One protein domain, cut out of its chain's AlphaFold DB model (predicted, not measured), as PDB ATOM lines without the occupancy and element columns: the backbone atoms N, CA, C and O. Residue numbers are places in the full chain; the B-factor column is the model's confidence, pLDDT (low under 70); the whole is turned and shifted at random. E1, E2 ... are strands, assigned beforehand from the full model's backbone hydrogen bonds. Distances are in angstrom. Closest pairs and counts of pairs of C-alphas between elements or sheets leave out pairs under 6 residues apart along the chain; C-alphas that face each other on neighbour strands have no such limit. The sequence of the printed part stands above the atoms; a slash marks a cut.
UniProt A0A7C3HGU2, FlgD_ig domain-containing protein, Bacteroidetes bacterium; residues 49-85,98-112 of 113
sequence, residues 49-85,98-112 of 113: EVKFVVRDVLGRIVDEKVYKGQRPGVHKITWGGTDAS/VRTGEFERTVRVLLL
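This is residues 49 to 85 and 98 to 112 of the 113 residues of the protein "FlgD_ig domain-containing protein" of Bacteroidetes bacterium (UniProt A0A7C3HGU2). Two strand hairpins, E1-E2 and E3-E4, stand side by side as one twisted sheet, and the unnamed stretch 71 to 85 runs back over one face of it. The 52 printed residues hold four named strands, E1 to E4, and no named helix: all strand, sheet order E2 E1 E3 E4, antiparallel. The whole is elongated, 31 by 19 by 18 A, and only just compact, close to loose, with a radius of gyration of the C-alphas of 11.7 A.

E1, residues 49 to 56, and E2, residues 61 to 70, form a hairpin at 167 degrees, with N 52 and O 65 2.8 A apart. E3, residues 98 to 100, is antiparallel to E1, with N 51 to O 99 at 2.8 A. E4, residues 103 to 111, forms a hairpin with E3, with N 98 to O 105 at 2.8 A. Edge strands E2 and E4 are apart.

E1 starts at C-alpha 49 (20.065, 27.601, -16.882) and spans 23.1 A; E2 spans 22.8 A, E3 6.7 A. E4 spans 24.9 A to C-alpha 111 (-2.224, 13.090, -17.571).

Residues 86 to 97 are not printed; C-alphas 85 and 98 are 20.0 A apart. The links E1 to E2 and E3 to E4 are tight. No printed residue is under 70 in pLDDT.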
ATOM      1  N   GLU A  49      21.467  27.341 -17.192       86.06
ATOM      2  CA  GLU A  49      20.065  27.601 -16.882       86.06
ATOM      3  C   GLU A  49      19.197  26.549 -17.579       86.06
ATOM      4  O   GLU A  49      19.389  26.259 -18.761       86.06
ATOM      5  N   VAL A  50      18.270  25.961 -16.826       88.69
ATOM      6  CA  VAL A  50      17.315  24.959 -17.300       88.69
ATOM      7  C   VAL A  50      15.916  25.526 -17.135       88.69
ATOM      8  O   VAL A  50      15.454  25.761 -16.020       88.69
ATOM      9  N   LYS A  51      15.227  25.728 -18.247       92.00
ATOM     10  CA  LYS A  51      13.854  26.207 -18.299       92.00
ATOM     11  C   LYS A  51      12.921  25.039 -18.610       92.00
ATOM     12  O   LYS A  51      13.003  24.437 -19.678       92.00
ATOM     13  N   PHE A  52      12.052  24.715 -17.663       92.81
ATOM     14  CA  PHE A  52      11.015  23.695 -17.766       92.81
ATOM     15  C   PHE A  52       9.665  24.376 -17.987       92.81
ATOM     16  O   PHE A  52       9.244  25.193 -17.174       92.81
ATOM     17  N   VAL A  53       8.994  24.057 -19.089       94.00
ATOM     18  CA  VAL A  53       7.719  24.668 -19.483       94.00
ATOM     19  C   VAL A  53       6.710  23.571 -19.774       94.00
ATOM     20  O   VAL A  53       6.969  22.691 -20.595       94.00
ATOM     21  N   VAL A  54       5.547  23.652 -19.144       94.06
ATOM     22  CA  VAL A  54       4.402  22.775 -19.384       94.06
ATOM     23  C   VAL A  54       3.394  23.516 -20.246       94.06
ATOM     24  O   VAL A  54       2.972  24.622 -19.902       94.06
ATOM     25  N   ARG A  55       2.999  22.909 -21.367       95.00
ATOM     26  CA  ARG A  55       1.994  23.465 -22.275       95.00
ATOM     27  C   ARG A  55       0.844  22.496 -22.508       95.00
ATOM     28  O   ARG A  55       1.043  21.285 -22.538       95.00
ATOM     29  N   ASP A  56      -0.343  23.047 -22.698       92.44
ATOM     30  CA  ASP A  56      -1.528  22.321 -23.167       92.44
ATOM     31  C   ASP A  56      -1.432  22.060 -24.690       92.44
ATOM     32  O   ASP A  56      -0.608  22.670 -25.379       92.44
ATOM     33  N   VAL A  57      -2.288  21.198 -25.250       90.50
ATOM     34  CA  VAL A  57      -2.397  20.962 -26.706       90.50
ATOM     35  C   VAL A  57      -2.744  22.229 -27.486       90.50
ATOM     36  O   VAL A  57      -2.412  22.339 -28.662       90.50
ATOM     37  N   LEU A  58      -3.354  23.211 -26.818       91.50
ATOM     38  CA  LEU A  58      -3.640  24.536 -27.371       91.50
ATOM     39  C   LEU A  58      -2.431  25.493 -27.319       91.50
ATOM     40  O   LEU A  58      -2.560  26.663 -27.662       91.50
ATOM     41  N   GLY A  59      -1.268  25.043 -26.835       90.62
ATOM     42  CA  GLY A  59      -0.048  25.852 -26.728       90.62
ATOM     43  C   GLY A  59      -0.010  26.822 -25.540       90.62
ATOM     44  O   GLY A  59       0.984  27.525 -25.358       90.62
ATOM     45  N   ARG A  60      -1.054  26.845 -24.703       91.19
ATOM     46  CA  ARG A  60      -1.113  27.660 -23.478       91.19
ATOM     47  C   ARG A  60      -0.078  27.173 -22.466       91.19
ATOM     48  O   ARG A  60       0.016  25.969 -22.239       91.19
ATOM     49  N   ILE A  61       0.677  28.092 -21.863       93.06
ATOM     50  CA  ILE A  61       1.633  27.784 -20.791       93.06
ATOM     51  C   ILE A  61       0.852  27.618 -19.488       93.06
ATOM     52  O   ILE A  61       0.116  28.518 -19.095       93.06
ATOM     53  N   VAL A  62       1.005  26.461 -18.851       92.69
ATOM     54  CA  VAL A  62       0.247  26.079 -17.651       92.69
ATOM     55  C   VAL A  62       1.123  26.106 -16.398       92.69
ATOM     56  O   VAL A  62       0.676  26.502 -15.325       92.69
ATOM     57  N   ASP A  63       2.387  25.711 -16.538       92.31
ATOM     58  CA  ASP A  63       3.403  25.807 -15.491       92.31
ATOM     59  C   ASP A  63       4.753  26.136 -16.140       92.31
ATOM     60  O   ASP A  63       5.067  25.666 -17.240       92.31
ATOM     61  N   GLU A  64       5.556  26.958 -15.473       92.12
ATOM     62  CA  GLU A  64       6.888  27.343 -15.928       92.12
ATOM     63  C   GLU A  64       7.837  27.428 -14.733       92.12
ATOM     64  O   GLU A  64       7.587  28.137 -13.760       92.12
ATOM     65  N   LYS A  65       8.959  26.711 -14.820       90.75
ATOM     66  CA  LYS A  65       9.987  26.655 -13.778       90.75
ATOM     67  C   LYS A  65      11.357  26.890 -14.381       90.75
ATOM     68  O   LYS A  65      11.747  26.248 -15.356       90.75
ATOM     69  N   VAL A  66      12.105  27.807 -13.780       90.50
ATOM     70  CA  VAL A  66      13.465  28.148 -14.201       90.50
ATOM     71  C   VAL A  66      14.436  27.733 -13.105       90.50
ATOM     72  O   VAL A  66      14.414  28.264 -11.997       90.50
ATOM     73  N   TYR A  67      15.310  26.790 -13.430       87.88
ATOM     74  CA  TYR A  67      16.368  26.308 -12.557       87.88
ATOM     75  C   TYR A  67      17.693  26.924 -12.996       87.88
ATOM     76  O   TYR A  67      18.217  26.620 -14.068       87.88
ATOM     77  N   LYS A  68      18.257  27.791 -12.157       86.25
ATOM     78  CA  LYS A  68      19.558  28.423 -12.405       86.25
ATOM     79  C   LYS A  68      20.678  27.612 -11.764       86.25
ATOM     80  O   LYS A  68      20.471  26.947 -10.753       86.25
ATOM     81  N   GLY A  69      21.874  27.693 -12.341       78.69
ATOM     82  CA  GLY A  69      23.075  27.139 -11.717       78.69
ATOM     83  C   GLY A  69      23.159  25.607 -11.729       78.69
ATOM     84  O   GLY A  69      23.878  25.040 -10.906       78.69
ATOM     85  N   GLN A  70      22.452  24.927 -12.638       80.25
ATOM     86  CA  GLN A  70      22.473  23.468 -12.685       80.25
ATOM     87  C   GLN A  70      23.836  22.974 -13.172       80.25
ATOM     88  O   GLN A  70      24.337  23.390 -14.221       80.25
ATOM     89  N   ARG A  71      24.453  22.089 -12.381       76.00
ATOM     90  CA  ARG A  71      25.694  21.413 -12.767       76.00
ATOM     91  C   ARG A  71      25.394  20.400 -13.879       76.00
ATOM     92  O   ARG A  71      24.323  19.787 -13.852       76.00
ATOM     93  N   PRO A  72      26.316  20.197 -14.832       70.06
ATOM     94  CA  PRO A  72      26.166  19.155 -15.839       70.06
ATOM     95  C   PRO A  72      26.011  17.785 -15.164       70.06
ATOM     96  O   PRO A  72      26.763  17.449 -14.250       70.06
ATOM     97  N   GLY A  73      25.005  17.018 -15.587       76.25
ATOM     98  CA  GLY A  73      24.634  15.742 -14.979       76.25
ATOM     99  C   GLY A  73      23.223  15.307 -15.374       76.25
ATOM    100  O   GLY A  73      22.507  16.035 -16.064       76.25
ATOM    101  N   VAL A  74      22.827  14.109 -14.946       75.62
ATOM    102  CA  VAL A  74      21.465  13.599 -15.147       75.62
ATOM    103  C   VAL A  74      20.565  14.164 -14.054       75.62
ATOM    104  O   VAL A  74      20.777  13.897 -12.874       75.62
ATOM    105  N   HIS A  75      19.548  14.922 -14.460       80.81
ATOM    106  CA  HIS A  75      18.543  15.488 -13.562       80.81
ATOM    107  C   HIS A  75      17.181  14.871 -13.861       80.81
ATOM    108  O   HIS A  75      16.790  14.752 -15.023       80.81
ATOM    109  N   LYS A  76      16.449  14.490 -12.813       81.00
ATOM    110  CA  LYS A  76      15.081  13.976 -12.924       81.00
ATOM    111  C   LYS A  76      14.111  15.045 -12.439       81.00
ATOM    112  O   LYS A  76      14.189  15.470 -11.292       81.00
ATOM    113  N   ILE A  77      13.193  15.451 -13.309       83.19
ATOM    114  CA  ILE A  77      12.101  16.369 -12.979       83.19
ATOM    115  C   ILE A  77      10.805  15.566 -13.051       83.19
ATOM    116  O   ILE A  77      10.499  14.976 -14.085       83.19
ATOM    117  N   THR A  78      10.057  15.539 -11.952       83.38
ATOM    118  CA  THR A  78       8.727  14.929 -11.898       83.38
ATOM    119  C   THR A  78       7.697  16.045 -11.886       83.38
ATOM    120  O   THR A  78       7.743  16.922 -11.025       83.38
ATOM    121  N   TRP A  79       6.765  16.015 -12.833       87.50
ATOM    122  CA  TRP A  79       5.626  16.923 -12.847       87.50
ATOM    123  C   TRP A  79       4.380  16.190 -12.353       87.50
ATOM    124  O   TRP A  79       4.051  15.122 -12.862       87.50
ATOM    125  N   GLY A  80       3.719  16.756 -11.344       85.62
ATOM    126  CA  GLY A  80       2.577  16.143 -10.660       85.62
ATOM    127  C   GLY A  80       1.213  16.443 -11.281       85.62
ATOM    128  O   GLY A  80       0.205  16.189 -10.635       85.62
ATOM    129  N   GLY A  81       1.155  17.022 -12.485       89.50
ATOM    130  CA  GLY A  81      -0.125  17.401 -13.092       89.50
ATOM    131  C   GLY A  81      -0.790  18.608 -12.428       89.50
ATOM    132  O   GLY A  81      -2.008  18.744 -12.489       89.50
ATOM    133  N   THR A  82      -0.010  19.466 -11.771       90.44
ATOM    134  CA  THR A  82      -0.488  20.715 -11.169       90.44
ATOM    135  C   THR A  82      -0.020  21.916 -11.982       90.44
ATOM    136  O   THR A  82       1.032  21.866 -12.629       90.44
ATOM    137  N   ASP A  83      -0.792  22.994 -11.937       90.06
ATOM    138  CA  ASP A  83      -0.393  24.291 -12.477       90.06
ATOM    139  C   ASP A  83       0.592  25.025 -11.541       90.06
ATOM    140  O   ASP A  83       0.998  24.512 -10.492       90.06
ATOM    141  N   ALA A  84       0.967  26.250 -11.918       87.12
ATOM    142  CA  ALA A  84       1.827  27.111 -11.103       87.12
ATOM    143  C   ALA A  84       1.195  27.539  -9.756       87.12
ATOM    144  O   ALA A  84       1.922  27.916  -8.838       87.12
ATOM    145  N   SER A  85      -0.137  27.477  -9.623       87.62
ATOM    146  CA  SER A  85      -0.873  27.782  -8.387       87.62
ATOM    147  C   SER A  85      -1.011  26.574  -7.449       87.62
ATOM    148  O   SER A  85      -1.469  26.720  -6.318       87.62
ATOM    149  N   VAL A  98      11.821  21.059 -21.974       91.50
ATOM    150  CA  VAL A  98      13.043  21.383 -21.243       91.50
ATOM    151  C   VAL A  98      13.976  22.094 -22.208       91.50
ATOM    152  O   VAL A  98      14.346  21.533 -23.236       91.50
ATOM    153  N   ARG A  99      14.363  23.318 -21.867       90.38
ATOM    154  CA  ARG A  99      15.338  24.121 -22.601       90.38
ATOM    155  C   ARG A  99      16.536  24.381 -21.710       90.38
ATOM    156  O   ARG A  99      16.387  24.889 -20.605       90.38
ATOM    157  N   THR A 100      17.716  24.050 -22.189       86.50
ATOM    158  CA  THR A 100      19.006  24.431 -21.617       86.50
ATOM    159  C   THR A 100      19.806  25.104 -22.726       86.50
ATOM    160  O   THR A 100      19.489  24.888 -23.887       86.50
ATOM    161  N   GLY A 101      20.789  25.949 -22.402       81.38
ATOM    162  CA  GLY A 101      21.444  26.871 -23.355       81.38
ATOM    163  C   GLY A 101      21.504  26.442 -24.835       81.38
ATOM    164  O   GLY A 101      21.042  27.190 -25.688       81.38
ATOM    165  N   GLU A 102      22.010  25.241 -25.134       80.19
ATOM    166  CA  GLU A 102      22.130  24.708 -26.508       80.19
ATOM    167  C   GLU A 102      21.190  23.525 -26.818       80.19
ATOM    168  O   GLU A 102      21.247  22.947 -27.901       80.19
ATOM    169  N   PHE A 103      20.329  23.124 -25.883       82.62
ATOM    170  CA  PHE A 103      19.524  21.913 -25.995       82.62
ATOM    171  C   PHE A 103      18.061  22.155 -25.641       82.62
ATOM    172  O   PHE A 103      17.721  22.602 -24.549       82.62
ATOM    173  N   GLU A 104      17.171  21.766 -26.546       89.19
ATOM    174  CA  GLU A 104      15.736  21.740 -26.303       89.19
ATOM    175  C   GLU A 104      15.199  20.323 -26.503       89.19
ATOM    176  O   GLU A 104      15.467  19.661 -27.508       89.19
ATOM    177  N   ARG A 105      14.406  19.854 -25.539       90.56
ATOM    178  CA  ARG A 105      13.627  18.625 -25.660       90.56
ATOM    179  C   ARG A 105      12.192  18.860 -25.274       90.56
ATOM    180  O   ARG A 105      11.914  19.435 -24.228       90.56
ATOM    181  N   THR A 106      11.300  18.302 -26.078       92.75
ATOM    182  CA  THR A 106       9.871  18.280 -25.798       92.75
ATOM    183  C   THR A 106       9.394  16.841 -25.710       92.75
ATOM    184  O   THR A 106       9.723  16.015 -26.559       92.75
ATOM    185  N   VAL A 107       8.625  16.544 -24.670       92.44
ATOM    186  CA  VAL A 107       8.035  15.236 -24.395       92.44
ATOM    187  C   VAL A 107       6.530  15.410 -24.263       92.44
ATOM    188  O   VAL A 107       6.056  16.313 -23.576       92.44
ATOM    189  N   ARG A 108       5.770  14.537 -24.921       93.12
ATOM    190  CA  ARG A 108       4.316  14.470 -24.782       93.12
ATOM    191  C   ARG A 108       3.958  13.531 -23.637       93.12
ATOM    192  O   ARG A 108       4.446  12.405 -23.602       93.12
ATOM    193  N   VAL A 109       3.079  13.970 -22.748       92.12
ATOM    194  CA  VAL A 109       2.610  13.199 -21.593       92.12
ATOM    195  C   VAL A 109       1.088  13.177 -21.589       92.12
ATOM    196  O   VAL A 109       0.454  14.171 -21.926       92.12
ATOM    197  N   LEU A 110       0.503  12.038 -21.230       92.56
ATOM    198  CA  LEU A 110      -0.925  11.915 -20.960       92.56
ATOM    199  C   LEU A 110      -1.120  11.973 -19.445       92.56
ATOM    200  O   LEU A 110      -0.617  11.109 -18.729       92.56
ATOM    201  N   LEU A 111      -1.819  12.994 -18.964       91.69
ATOM    202  CA  LEU A 111      -2.224  13.090 -17.571       91.69
ATOM    203  C   LEU A 111      -3.546  12.336 -17.403       91.69
ATOM    204  O   LEU A 111      -4.557  12.705 -18.003       91.69
ATOM    205  N   LEU A 112      -3.519  11.284 -16.594       87.62
ATOM    206  CA  LEU A 112      -4.696  10.531 -16.165       87.62
ATOM    207  C   LEU A 112      -5.030  10.937 -14.725       87.62
ATOM    208  O   LEU A 112      -4.119  11.231 -13.951       87.62
TER     209      LEU A 112